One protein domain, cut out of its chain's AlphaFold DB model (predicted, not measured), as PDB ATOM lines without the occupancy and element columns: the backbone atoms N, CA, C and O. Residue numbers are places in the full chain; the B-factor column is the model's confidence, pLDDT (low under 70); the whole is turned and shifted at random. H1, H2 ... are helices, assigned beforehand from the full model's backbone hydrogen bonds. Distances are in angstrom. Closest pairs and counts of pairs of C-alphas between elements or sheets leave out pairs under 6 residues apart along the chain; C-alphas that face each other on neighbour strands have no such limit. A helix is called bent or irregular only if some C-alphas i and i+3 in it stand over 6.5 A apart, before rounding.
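Overview. This is residues 200 to 293 of the 324 residues of an uncharacterized protein of Lysobacter soli (UniProt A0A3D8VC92). The long helix H3 runs through the middle of a small helical body, with H1 and H4 packed nearly lengthwise on it and the equally long H5 crossing it. The short H2 packs on H1 and does not reach H3. The printed part has 94 residues with five named helices, H1 to H5 in order, and no named strand, and its class is all helix. It is compact, with a radius of gyration of the C-alphas of 12.7 A and spans of 34 by 29 by 26 A.

Arrangement. Start at H3, residues 230 to 246, the hub; it is only just irregular, with C-alphas 242 and 245 6.9 A apart. H5, residues 270 to 286, touches it the same way at a steep tilt of 47 degrees, closest at the C-alphas of Ala 231 and Gly 276, 3.9 A. H1, residues 200 to 209, touches H3 opposite ways at a shallow tilt of 14 degrees, closest at the C-alphas of Ala 206 and Ser 233, 4.2 A. H4, residues 254 to 265, forms a helical hairpin with H3, at a shallow tilt of 15 degrees; their closest C-alphas, Tyr 237 and Thr 261, are 6.2 A apart. H2, residues 220 to 225, touches H1 at a steep tilt of 66 degrees, with the C-alphas of Ala 208 and Arg 223 closest at 4.0 A. H1 and H4 are apart. In H1, H2, H4 and H5 every O i to N i+4 pair is within hydrogen-bond range; in H3, 11 of 13 are.

Along the chain. Find C-alpha 230 at (28.236, 41.325, -49.638); from there H3 runs 25.3 A. H5 spans 24.5 A and ends at C-alpha 286, (29.630, 25.519, -37.509). H1 begins at C-alpha 200, (41.816, 28.701, -49.592), and spans 14.3 A; H4 spans 16.3 A and H2 8.9 A.

Size, cuts and confidence. The C-alphas farthest apart, Ala 269 and Pro 291, are 35.0 A apart. The printed part has no cut and no long link. Look for pLDDT under 70 at residues 214 to 216 and 289 to 293.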
ATOM      1  N   GLU A 200      41.996  28.568 -48.143       92.06
ATOM      2  CA  GLU A 200      41.816  28.701 -49.592       92.06
ATOM      3  C   GLU A 200      40.331  28.614 -49.973       92.06
ATOM      4  O   GLU A 200      39.830  29.475 -50.698       92.06
ATOM      5  N   ALA A 201      39.595  27.653 -49.406       94.62
ATOM      6  CA  ALA A 201      38.155  27.529 -49.617       94.62
ATOM      7  C   ALA A 201      37.378  28.750 -49.104       94.62
ATOM      8  O   ALA A 201      36.475  29.246 -49.784       94.62
ATOM      9  N   ALA A 202      37.737  29.260 -47.919       95.25
ATOM     10  CA  ALA A 202      37.116  30.452 -47.351       95.25
ATOM     11  C   ALA A 202      37.331  31.678 -48.256       95.25
ATOM     12  O   ALA A 202      36.375  32.381 -48.576       95.25
ATOM     13  N   ILE A 203      38.553  31.896 -48.748       94.06
ATOM     14  CA  ILE A 203      38.865  33.005 -49.663       94.06
ATOM     15  C   ILE A 203      38.155  32.834 -51.011       94.06
ATOM     16  O   ILE A 203      37.612  33.806 -51.542       94.06
ATOM     17  N   ALA A 204      38.115  31.616 -51.560       94.75
ATOM     18  CA  ALA A 204      37.396  31.328 -52.797       94.75
ATOM     19  C   ALA A 204      35.902  31.671 -52.672       94.75
ATOM     20  O   ALA A 204      35.351  32.359 -53.532       94.75
ATOM     21  N   LEU A 205      35.259  31.280 -51.566       96.88
ATOM     22  CA  LEU A 205      33.866  31.636 -51.285       96.88
ATOM     23  C   LEU A 205      33.690  33.141 -51.074       96.88
ATOM     24  O   LEU A 205      32.767  33.723 -51.644       96.88
ATOM     25  N   ALA A 206      34.577  33.792 -50.316       96.12
ATOM     26  CA  ALA A 206      34.525  35.236 -50.097       96.12
ATOM     27  C   ALA A 206      34.512  36.000 -51.430       96.12
ATOM     28  O   ALA A 206      33.633  36.831 -51.672       96.12
ATOM     29  N   ARG A 207      35.426  35.653 -52.342       94.69
ATOM     30  CA  ARG A 207      35.525  36.246 -53.686       94.69
ATOM     31  C   ARG A 207      34.358  35.867 -54.595       94.69
ATOM     32  O   ARG A 207      33.890  36.704 -55.372       94.69
ATOM     33  N   ALA A 208      33.846  34.643 -54.480       95.75
ATOM     34  CA  ALA A 208      32.674  34.205 -55.227       95.75
ATOM     35  C   ALA A 208      31.419  34.995 -54.829       95.75
ATOM     36  O   ALA A 208      30.666  35.414 -55.705       95.75
ATOM     37  N   TYR A 209      31.204  35.269 -53.542       97.00
ATOM     38  CA  TYR A 209      30.056  36.054 -53.076       97.00
ATOM     39  C   TYR A 209      30.211  37.567 -53.304       97.00
ATOM     40  O   TYR A 209      29.203  38.270 -53.406       97.00
ATOM     41  N   ALA A 210      31.443  38.070 -53.443       94.81
ATOM     42  CA  ALA A 210      31.727  39.502 -53.536       94.81
ATOM     43  C   ALA A 210      30.962  40.193 -54.690       94.81
ATOM     44  O   ALA A 210      31.044  39.743 -55.845       94.81
ATOM     45  N   PRO A 211      30.263  41.322 -54.429       92.19
ATOM     46  CA  PRO A 211      29.467  42.035 -55.433       92.19
ATOM     47  C   PRO A 211      30.330  42.590 -56.570       92.19
ATOM     48  O   PRO A 211      29.924  42.578 -57.733       92.19
ATOM     49  N   ARG A 212      31.555  43.014 -56.252       86.00
ATOM     50  CA  ARG A 212      32.577  43.439 -57.210       86.00
ATOM     51  C   ARG A 212      33.845  42.638 -56.964       86.00
ATOM     52  O   ARG A 212      34.166  42.337 -55.820       86.00
ATOM     53  N   HIS A 213      34.533  42.283 -58.043       75.12
ATOM     54  CA  HIS A 213      35.842  41.641 -57.964       75.12
ATOM     55  C   HIS A 213      36.927  42.672 -58.228       75.12
ATOM     56  O   HIS A 213      36.771  43.505 -59.122       75.12
ATOM     57  N   VAL A 214      38.016  42.605 -57.469       65.75
ATOM     58  CA  VAL A 214      39.176  43.480 -57.640       65.75
ATOM     59  C   VAL A 214      40.389  42.575 -57.844       65.75
ATOM     60  O   VAL A 214      41.045  42.184 -56.888       65.75
ATOM     61  N   GLY A 215      40.638  42.160 -59.089       66.56
ATOM     62  CA  GLY A 215      41.777  41.308 -59.446       66.56
ATOM     63  C   GLY A 215      41.461  40.252 -60.512       66.56
ATOM     64  O   GLY A 215      40.353  40.222 -61.045       66.56
ATOM     65  N   PRO A 216      42.427  39.376 -60.844       69.19
ATOM     66  CA  PRO A 216      42.173  38.209 -61.683       69.19
ATOM     67  C   PRO A 216      41.235  37.236 -60.956       69.19
ATOM     68  O   PRO A 216      41.443  36.915 -59.784       69.19
ATOM     69  N   ASP A 217      40.170  36.798 -61.625       73.75
ATOM     70  CA  ASP A 217      39.234  35.811 -61.080       73.75
ATOM     71  C   ASP A 217      39.768  34.401 -61.338       73.75
ATOM     72  O   ASP A 217      39.767  33.924 -62.470       73.75
ATOM     73  N   ARG A 218      40.266  33.758 -60.280       74.88
ATOM     74  CA  ARG A 218      40.801  32.389 -60.336       74.88
ATOM     75  C   ARG A 218      39.735  31.322 -60.091       74.88
ATOM     76  O   ARG A 218      40.034  30.143 -60.201       74.88
ATOM     77  N   THR A 219      38.508  31.720 -59.760       81.06
ATOM     78  CA  THR A 219      37.391  30.803 -59.493       81.06
ATOM     79  C   THR A 219      36.121  31.258 -60.226       81.06
ATOM     80  O   THR A 219      35.065  31.422 -59.600       81.06
ATOM     81  N   PRO A 220      36.184  31.481 -61.555       87.12
ATOM     82  CA  PRO A 220      35.090  32.096 -62.303       87.12
ATOM     83  C   PRO A 220      33.823  31.236 -62.332       87.12
ATOM     84  O   PRO A 220      32.720  31.775 -62.428       87.12
ATOM     85  N   LEU A 221      33.948  29.910 -62.229       95.00
ATOM     86  CA  LEU A 221      32.800  29.002 -62.179       95.00
ATOM     87  C   LEU A 221      32.075  29.078 -60.831       95.00
ATOM     88  O   LEU A 221      30.857  29.256 -60.804       95.00
ATOM     89  N   LEU A 222      32.813  29.057 -59.716       96.00
ATOM     90  CA  LEU A 222      32.228  29.209 -58.379       96.00
ATOM     91  C   LEU A 222      31.508  30.554 -58.251       96.00
ATOM     92  O   LEU A 222      30.387  30.639 -57.749       96.00
ATOM     93  N   ARG A 223      32.123  31.604 -58.801       94.38
ATOM     94  CA  ARG A 223      31.574  32.958 -58.867       94.38
ATOM     95  C   ARG A 223      30.257  33.033 -59.662       94.38
ATOM     96  O   ARG A 223      29.454  33.926 -59.389       94.38
ATOM     97  N   GLN A 224      30.040  32.155 -60.642       94.06
ATOM     98  CA  GLN A 224      28.798  32.052 -61.427       94.06
ATOM     99  C   GLN A 224      27.743  31.159 -60.761       94.06
ATOM    100  O   GLN A 224      26.548  31.319 -61.015       94.06
ATOM    101  N   ALA A 225      28.168  30.233 -59.900       96.19
ATOM    102  CA  ALA A 225      27.279  29.313 -59.200       96.19
ATOM    103  C   ALA A 225      26.581  29.944 -57.980       96.19
ATOM    104  O   ALA A 225      25.573  29.413 -57.514       96.19
ATOM    105  N   VAL A 226      27.070  31.084 -57.478       95.94
ATOM    106  CA  VAL A 226      26.499  31.784 -56.317       95.94
ATOM    107  C   VAL A 226      25.796  33.091 -56.690       95.94
ATOM    108  O   VAL A 226      26.169  33.789 -57.635       95.94
ATOM    109  N   LYS A 227      24.790  33.471 -55.894       96.06
ATOM    110  CA  LYS A 227      24.226  34.827 -55.916       96.06
ATOM    111  C   LYS A 227      25.181  35.777 -55.191       96.06
ATOM    112  O   LYS A 227      25.686  35.432 -54.129       96.06
ATOM    113  N   ARG A 228      25.399  36.974 -55.744       95.62
ATOM    114  CA  ARG A 228      26.168  38.041 -55.079       95.62
ATOM    115  C   ARG A 228      25.534  38.394 -53.737       95.62
ATOM    116  O   ARG A 228      24.323  38.605 -53.682       95.62
ATOM    117  N   ASP A 229      26.358  38.473 -52.703       97.25
ATOM    118  CA  ASP A 229      25.945  38.758 -51.331       97.25
ATOM    119  C   ASP A 229      27.150  39.329 -50.564       97.25
ATOM    120  O   ASP A 229      28.116  38.619 -50.268       97.25
ATOM    121  N   ALA A 230      27.125  40.637 -50.291       97.38
ATOM    122  CA  ALA A 230      28.236  41.325 -49.638       97.38
ATOM    123  C   ALA A 230      28.420  40.874 -48.180       97.38
ATOM    124  O   ALA A 230      29.557  40.699 -47.742       97.38
ATOM    125  N   ALA A 231      27.326  40.611 -47.457       98.38
ATOM    126  CA  ALA A 231      27.370  40.108 -46.087       98.38
ATOM    127  C   ALA A 231      28.001  38.707 -46.035       98.38
ATOM    128  O   ALA A 231      28.889  38.457 -45.219       98.38
ATOM    129  N   GLN A 232      27.622  37.808 -46.952       98.50
ATOM    130  CA  GLN A 232      28.245  36.482 -47.049       98.50
ATOM    131  C   GLN A 232      29.732  36.563 -47.412       98.50
ATOM    132  O   GLN A 232      30.546  35.818 -46.867       98.50
ATOM    133  N   SER A 233      30.086  37.460 -48.335       97.62
ATOM    134  CA  SER A 233      31.474  37.699 -48.732       97.62
ATOM    135  C   SER A 233      32.317  38.164 -47.542       97.62
ATOM    136  O   SER A 233      33.363  37.575 -47.267       97.62
ATOM    137  N   LEU A 234      31.820  39.147 -46.781       98.25
ATOM    138  CA  LEU A 234      32.478  39.642 -45.574       98.25
ATOM    139  C   LEU A 234      32.649  38.529 -44.537       98.25
ATOM    140  O   LEU A 234      33.738  38.378 -43.988       98.25
ATOM    141  N   ALA A 235      31.613  37.716 -44.314       98.62
ATOM    142  CA  ALA A 235      31.663  36.620 -43.354       98.62
ATOM    143  C   ALA A 235      32.816  35.643 -43.642       98.62
ATOM    144  O   ALA A 235      33.559  35.270 -42.734       98.62
ATOM    145  N   TYR A 236      33.003  35.268 -44.911       98.00
ATOM    146  CA  TYR A 236      34.098  34.388 -45.316       98.00
ATOM    147  C   TYR A 236      35.472  35.068 -45.293       98.00
ATOM    148  O   TYR A 236      36.453  34.400 -44.973       98.00
ATOM    149  N   TYR A 237      35.568  36.372 -45.572       97.44
ATOM    150  CA  TYR A 237      36.827  37.105 -45.401       97.44
ATOM    151  C   TYR A 237      37.269  37.153 -43.937       97.44
ATOM    152  O   TYR A 237      38.430  36.872 -43.646       97.44
ATOM    153  N   LEU A 238      36.353  37.455 -43.012       97.69
ATOM    154  CA  LEU A 238      36.634  37.433 -41.573       97.69
ATOM    155  C   LEU A 238      37.020  36.023 -41.108       97.69
ATOM    156  O   LEU A 238      37.987  35.855 -40.370       97.69
ATOM    157  N   PHE A 239      36.327  35.003 -41.612       96.50
ATOM    158  CA  PHE A 239      36.669  33.610 -41.337       96.50
ATOM    159  C   PHE A 239      38.067  33.236 -41.846       96.50
ATOM    160  O   PHE A 239      38.851  32.642 -41.114       96.50
ATOM    161  N   ALA A 240      38.438  33.660 -43.055       94.88
ATOM    162  CA  ALA A 240      39.788  33.469 -43.574       94.88
ATOM    163  C   ALA A 240      40.858  34.195 -42.734       94.88
ATOM    164  O   ALA A 240      41.958  33.670 -42.574       94.88
ATOM    165  N   GLN A 241      40.552  35.376 -42.178       95.38
ATOM    166  CA  GLN A 241      41.472  36.104 -41.292       95.38
ATOM    167  C   GLN A 241      41.730  35.340 -39.987       95.38
ATOM    168  O   GLN A 241      42.872  35.302 -39.535       95.38
ATOM    169  N   ASP A 242      40.705  34.700 -39.418       94.12
ATOM    170  CA  ASP A 242      40.822  33.863 -38.211       94.12
ATOM    171  C   ASP A 242      41.617  32.568 -38.469       94.12
ATOM    172  O   ASP A 242      42.365  32.093 -37.612       94.12
ATOM    173  N   LEU A 243      41.512  32.016 -39.683       92.00
ATOM    174  CA  LEU A 243      42.270  30.833 -40.099       92.00
ATOM    175  C   LEU A 243      43.745  31.134 -40.403       92.00
ATOM    176  O   LEU A 243      44.592  30.257 -40.237       92.00
ATOM    177  N   LEU A 244      44.072  32.357 -40.833       91.50
ATOM    178  CA  LEU A 244      45.399  32.714 -41.340       91.50
ATOM    179  C   LEU A 244      46.566  32.402 -40.384       91.50
ATOM    180  O   LEU A 244      47.546  31.830 -40.857       91.50
ATOM    181  N   PRO A 245      46.500  32.679 -39.065       89.38
ATOM    182  CA  PRO A 245      47.583  32.335 -38.140       89.38
ATOM    183  C   PRO A 245      47.864  30.828 -38.034       89.38
ATOM    184  O   PRO A 245      48.910  30.437 -37.524       89.38
ATOM    185  N   ARG A 246      46.921  29.982 -38.468       85.75
ATOM    186  CA  ARG A 246      47.011  28.514 -38.430       85.75
ATOM    187  C   ARG A 246      47.391  27.914 -39.785       85.75
ATOM    188  O   ARG A 246      47.659  26.717 -39.853       85.75
ATOM    189  N   ALA A 247      47.396  28.716 -40.850       83.00
ATOM    190  CA  ALA A 247      47.754  28.264 -42.183       83.00
ATOM    191  C   ALA A 247      49.272  28.048 -42.272       83.00
ATOM    192  O   ALA A 247      50.065  28.932 -41.954       83.00
ATOM    193  N   THR A 248      49.680  26.867 -42.718       74.44
ATOM    194  CA  THR A 248      51.088  26.465 -42.856       74.44
ATOM    195  C   THR A 248      51.645  26.697 -44.259       74.44
ATOM    196  O   THR A 248      52.860  26.729 -44.442       74.44
ATOM    197  N   SER A 249      50.771  26.853 -45.253       70.06
ATOM    198  CA  SER A 249      51.126  26.863 -46.673       70.06
ATOM    199  C   SER A 249      50.457  27.968 -47.492       70.06
ATOM    200  O   SER A 249      50.771  28.106 -48.669       70.06
ATOM    201  N   SER A 250      49.605  28.797 -46.880       74.56
ATOM    202  CA  SER A 250      48.922  29.892 -47.576       74.56
ATOM    203  C   SER A 250      49.894  30.949 -48.102       74.56
ATOM    204  O   SER A 250      50.662  31.554 -47.353       74.56
ATOM    205  N   ARG A 251      49.787  31.250 -49.398       78.75
ATOM    206  CA  ARG A 251      50.455  32.398 -50.040       78.75
ATOM    207  C   ARG A 251      49.783  33.739 -49.757       78.75
ATOM    208  O   ARG A 251      50.330  34.788 -50.100       78.75
ATOM    209  N   VAL A 252      48.576  33.725 -49.196       85.12
ATOM    210  CA  VAL A 252      47.826  34.949 -48.922       85.12
ATOM    211  C   VAL A 252      48.396  35.610 -47.676       85.12
ATOM    212  O   VAL A 252      48.450  35.013 -46.607       85.12
ATOM    213  N   THR A 253      48.804  36.869 -47.809       88.81
ATOM    214  CA  THR A 253      49.313  37.652 -46.681       88.81
ATOM    215  C   THR A 253      48.168  38.301 -45.905       88.81
ATOM    216  O   THR A 253      47.123  38.631 -46.470       88.81
ATOM    217  N   ALA A 254      48.392  38.563 -44.613       91.44
ATOM    218  CA  ALA A 254      47.434  39.291 -43.776       91.44
ATOM    219  C   ALA A 254      47.068  40.655 -44.383       91.44
ATOM    220  O   ALA A 254      45.902  41.040 -44.396       91.44
ATOM    221  N   LEU A 255      48.057  41.350 -44.957       92.62
ATOM    222  CA  LEU A 255      47.858  42.639 -45.614       92.62
ATOM    223  C   LEU A 255      46.967  42.528 -46.860       92.62
ATOM    224  O   LEU A 255      46.079  43.358 -47.045       92.62
ATOM    225  N   ALA A 256      47.178  41.512 -47.705       90.75
ATOM    226  CA  ALA A 256      46.349  41.296 -48.891       90.75
ATOM    227  C   ALA A 256      44.888  41.027 -48.500       90.75
ATOM    228  O   ALA A 256      43.975  41.662 -49.029       90.75
ATOM    229  N   LEU A 257      44.677  40.157 -47.509       92.19
ATOM    230  CA  LEU A 257      43.345  39.815 -47.020       92.19
ATOM    231  C   LEU A 257      42.642  41.011 -46.358       92.19
ATOM    232  O   LEU A 257      41.454  41.249 -46.591       92.19
ATOM    233  N   GLN A 258      43.378  41.806 -45.577       94.00
ATOM    234  CA  GLN A 258      42.871  43.038 -44.974       94.00
ATOM    235  C   GLN A 258      42.483  44.073 -46.038       94.00
ATOM    236  O   GLN A 258      41.452  44.731 -45.900       94.00
ATOM    237  N   SER A 259      43.280  44.203 -47.102       92.75
ATOM    238  CA  SER A 259      42.991  45.102 -48.225       92.75
ATOM    239  C   SER A 259      41.682  44.725 -48.929       92.75
ATOM    240  O   SER A 259      40.814  45.582 -49.098       92.75
ATOM    241  N   GLU A 260      41.486  43.439 -49.255       92.62
ATOM    242  CA  GLU A 260      40.242  42.943 -49.870       92.62
ATOM    243  C   GLU A 260      39.028  43.164 -48.955       92.62
ATOM    244  O   GLU A 260      37.996  43.677 -49.394       92.62
ATOM    245  N   THR A 261      39.177  42.864 -47.661       95.12
ATOM    246  CA  THR A 261      38.105  43.030 -46.666       95.12
ATOM    247  C   THR A 261      37.699  44.495 -46.517       95.12
ATOM    248  O   THR A 261      36.514  44.825 -46.552       95.12
ATOM    249  N   ARG A 262      38.679  45.400 -46.407       94.75
ATOM    250  CA  ARG A 262      38.424  46.840 -46.284       94.75
ATOM    251  C   ARG A 262      37.791  47.403 -47.552       94.75
ATOM    252  O   ARG A 262      36.864  48.201 -47.463       94.75
ATOM    253  N   GLY A 263      38.276  46.976 -48.720       93.25
ATOM    254  CA  GLY A 263      37.701  47.353 -50.009       93.25
ATOM    255  C   GLY A 263      36.226  46.965 -50.115       93.25
ATOM    256  O   GLY A 263      35.417  47.775 -50.560       93.25
ATOM    257  N   LEU A 264      35.867  45.766 -49.644       95.12
ATOM    258  CA  LEU A 264      34.477  45.322 -49.566       95.12
ATOM    259  C   LEU A 264      33.657  46.192 -48.599       95.12
ATOM    260  O   LEU A 264      32.630  46.731 -49.002       95.12
ATOM    261  N   GLN A 265      34.128  46.379 -47.361       95.69
ATOM    262  CA  GLN A 265      33.412  47.134 -46.322       95.69
ATOM    263  C   GLN A 265      33.135  48.593 -46.708       95.69
ATOM    264  O   GLN A 265      32.083  49.120 -46.359       95.69
ATOM    265  N   LEU A 266      34.031  49.244 -47.460       95.25
ATOM    266  CA  LEU A 266      33.825  50.613 -47.956       95.25
ATOM    267  C   LEU A 266      32.617  50.752 -48.897       95.25
ATOM    268  O   LEU A 266      32.147  51.865 -49.121       95.25
ATOM    269  N   MET A 267      32.137  49.647 -49.467       94.12
ATOM    270  CA  MET A 267      30.988  49.618 -50.374       94.12
ATOM    271  C   MET A 267      29.722  49.043 -49.728       94.12
ATOM    272  O   MET A 267      28.704  48.955 -50.411       94.12
ATOM    273  N   MET A 268      29.784  48.627 -48.460       97.19
ATOM    274  CA  MET A 268      28.673  47.993 -47.746       97.19
ATOM    275  C   MET A 268      27.883  49.006 -46.921       97.19
ATOM    276  O   MET A 268      28.443  49.946 -46.352       97.19
ATOM    277  N   ALA A 269      26.581  48.773 -46.795       97.69
ATOM    278  CA  ALA A 269      25.757  49.478 -45.828       97.69
ATOM    279  C   ALA A 269      26.009  48.954 -44.389       97.69
ATOM    280  O   ALA A 269      26.418  47.804 -44.200       97.69
ATOM    281  N   PRO A 270      25.785  49.764 -43.333       97.81
ATOM    282  CA  PRO A 270      26.064  49.353 -41.949       97.81
ATOM    283  C   PRO A 270      25.270  48.130 -41.459       97.81
ATOM    284  O   PRO A 270      25.699  47.415 -40.553       97.81
ATOM    285  N   ASP A 271      24.078  47.898 -41.997       98.06
ATOM    286  CA  ASP A 271      23.282  46.692 -41.773       98.06
ATOM    287  C   ASP A 271      23.902  45.459 -42.440       98.06
ATOM    288  O   ASP A 271      24.032  44.439 -41.765       98.06
ATOM    289  N   GLU A 272      24.392  45.569 -43.678       97.88
ATOM    290  CA  GLU A 272      25.112  44.477 -44.353       97.88
ATOM    291  C   GLU A 272      26.395  44.087 -43.603       97.88
ATOM    292  O   GLU A 272      26.737  42.907 -43.522       97.88
ATOM    293  N   VAL A 273      27.112  45.063 -43.028       98.31
ATOM    294  CA  VAL A 273      28.313  44.792 -42.217       98.31
ATOM    295  C   VAL A 273      27.947  43.989 -40.970       98.31
ATOM    296  O   VAL A 273      28.548  42.945 -40.719       98.31
ATOM    297  N   ARG A 274      26.924  44.427 -40.221       98.38
ATOM    298  CA  ARG A 274      26.437  43.709 -39.029       98.38
ATOM    299  C   ARG A 274      25.947  42.305 -39.370       98.38
ATOM    300  O   ARG A 274      26.200  41.365 -38.619       98.38
ATOM    301  N   GLU A 275      25.261  42.151 -40.499       98.56
ATOM    302  CA  GLU A 275      24.826  40.845 -40.983       98.56
ATOM    303  C   GLU A 275      26.022  39.943 -41.322       98.56
ATOM    304  O   GLU A 275      26.048  38.781 -40.913       98.56
ATOM    305  N   GLY A 276      27.043  40.470 -42.004       98.38
ATOM    306  CA  GLY A 276      28.263  39.726 -42.313       98.38
ATOM    307  C   GLY A 276      29.019  39.275 -41.060       98.38
ATOM    308  O   GLY A 276      29.436  38.121 -40.972       98.38
ATOM    309  N   GLU A 277      29.128  40.136 -40.048       98.44
ATOM    310  CA  GLU A 277      29.709  39.786 -38.744       98.44
ATOM    311  C   GLU A 277      28.901  38.707 -38.012       98.44
ATOM    312  O   GLU A 277      29.473  37.818 -37.373       98.44
ATOM    313  N   GLN A 278      27.569  38.751 -38.102       98.50
ATOM    314  CA  GLN A 278      26.717  37.722 -37.516       98.50
ATOM    315  C   GLN A 278      26.905  36.375 -38.225       98.50
ATOM    316  O   GLN A 278      27.138  35.364 -37.564       98.50
ATOM    317  N   ARG A 279      26.895  36.365 -39.561       98.50
ATOM    318  CA  ARG A 279      27.145  35.158 -40.363       98.50
ATOM    319  C   ARG A 279      28.551  34.596 -40.126       98.50
ATOM    320  O   ARG A 279      28.725  33.383 -40.117       98.50
ATOM    321  N   TYR A 280      29.548  35.446 -39.877       98.38
ATOM    322  CA  TYR A 280      30.883  35.009 -39.460       98.38
ATOM    323  C   TYR A 280      30.847  34.230 -38.137       98.38
ATOM    324  O   TYR A 280      31.404  33.135 -38.060       98.38
ATOM    325  N   LYS A 281      30.132  34.725 -37.118       97.81
ATOM    326  CA  LYS A 281      29.953  33.988 -35.852       97.81
ATOM    327  C   LYS A 281      29.250  32.648 -36.072       97.81
ATOM    328  O   LYS A 281      29.565  31.668 -35.400       97.81
ATOM    329  N   ASP A 282      28.300  32.591 -36.999       96.44
ATOM    330  CA  ASP A 282      27.613  31.347 -37.360       96.44
ATOM    331  C   ASP A 282      28.580  30.351 -38.017       96.44
ATOM    332  O   ASP A 282      28.592  29.179 -37.645       96.44
ATOM    333  N   LEU A 283      29.450  30.824 -38.919       95.69
ATOM    334  CA  LEU A 283      30.512  30.016 -39.524       95.69
ATOM    335  C   LEU A 283      31.493  29.485 -38.478       95.69
ATOM    336  O   LEU A 283      31.808  28.300 -38.506       95.69
ATOM    337  N   GLN A 284      31.930  30.316 -37.527       94.19
ATOM    338  CA  GLN A 284      32.812  29.867 -36.445       94.19
ATOM    339  C   GLN A 284      32.161  28.763 -35.604       94.19
ATOM    340  O   GLN A 284      32.804  27.760 -35.305       94.19
ATOM    341  N   ARG A 285      30.870  28.904 -35.270       93.06
ATOM    342  CA  ARG A 285      30.119  27.880 -34.525       93.06
ATOM    343  C   ARG A 285      29.934  26.582 -35.309       93.06
ATOM    344  O   ARG A 285      29.901  25.518 -34.701       93.06
ATOM    345  N   ALA A 286      29.782  26.674 -36.629       89.19
ATOM    346  CA  ALA A 286      29.630  25.519 -37.509       89.19
ATOM    347  C   ALA A 286      30.970  24.865 -37.893       89.19
ATOM    348  O   ALA A 286      30.974  23.729 -38.366       89.19
ATOM    349  N   SER A 287      32.091  25.575 -37.734       87.12
ATOM    350  CA  SER A 287      33.417  25.055 -38.062       87.12
ATOM    351  C   SER A 287      33.821  23.938 -37.104       87.12
ATOM    352  O   SER A 287      33.606  24.024 -35.893       87.12
ATOM    353  N   MET A 288      34.397  22.868 -37.647       74.88
ATOM    354  CA  MET A 288      34.874  21.762 -36.826       74.88
ATOM    355  C   MET A 288      36.240  22.127 -36.226       74.88
ATOM    356  O   MET A 288      37.095  22.653 -36.943       74.88
ATOM    357  N   PRO A 289      36.494  21.838 -34.937       61.22
ATOM    358  CA  PRO A 289      37.813  21.988 -34.337       61.22
ATOM    359  C   PRO A 289      38.732  20.876 -34.857       61.22
ATOM    360  O   PRO A 289      38.999  19.892 -34.175       61.22
ATOM    361  N   GLN A 290      39.190  21.009 -36.096       62.41
ATOM    362  CA  GLN A 290      40.157  20.109 -36.712       62.41
ATOM    363  C   GLN A 290      41.476  20.851 -36.952       62.41
ATOM    364  O   GLN A 290      41.472  22.079 -37.104       62.41
ATOM    365  N   PRO A 291      42.628  20.147 -36.955       61.03
ATOM    366  CA  PRO A 291      43.849  20.728 -37.501       61.03
ATOM    367  C   PRO A 291      43.520  21.214 -38.913       61.03
ATOM    368  O   PRO A 291      42.973  20.446 -39.702       61.03
ATOM    369  N   ALA A 292      43.763  22.502 -39.173       59.06
ATOM    370  CA  ALA A 292      43.318  23.167 -40.389       59.06
ATOM    371  C   ALA A 292      43.658  22.308 -41.610       59.06
ATOM    372  O   ALA A 292      44.817  21.924 -41.799       59.06
ATOM    373  N   ALA A 293      42.640  21.988 -42.410       67.50
ATOM    374  CA  ALA A 293      42.806  21.322 -43.690       67.50
ATOM    375  C   ALA A 293      43.460  22.315 -44.669       67.50
ATOM    376  O   ALA A 293      42.800  22.958 -45.486       67.50
TER     377      ALA A 293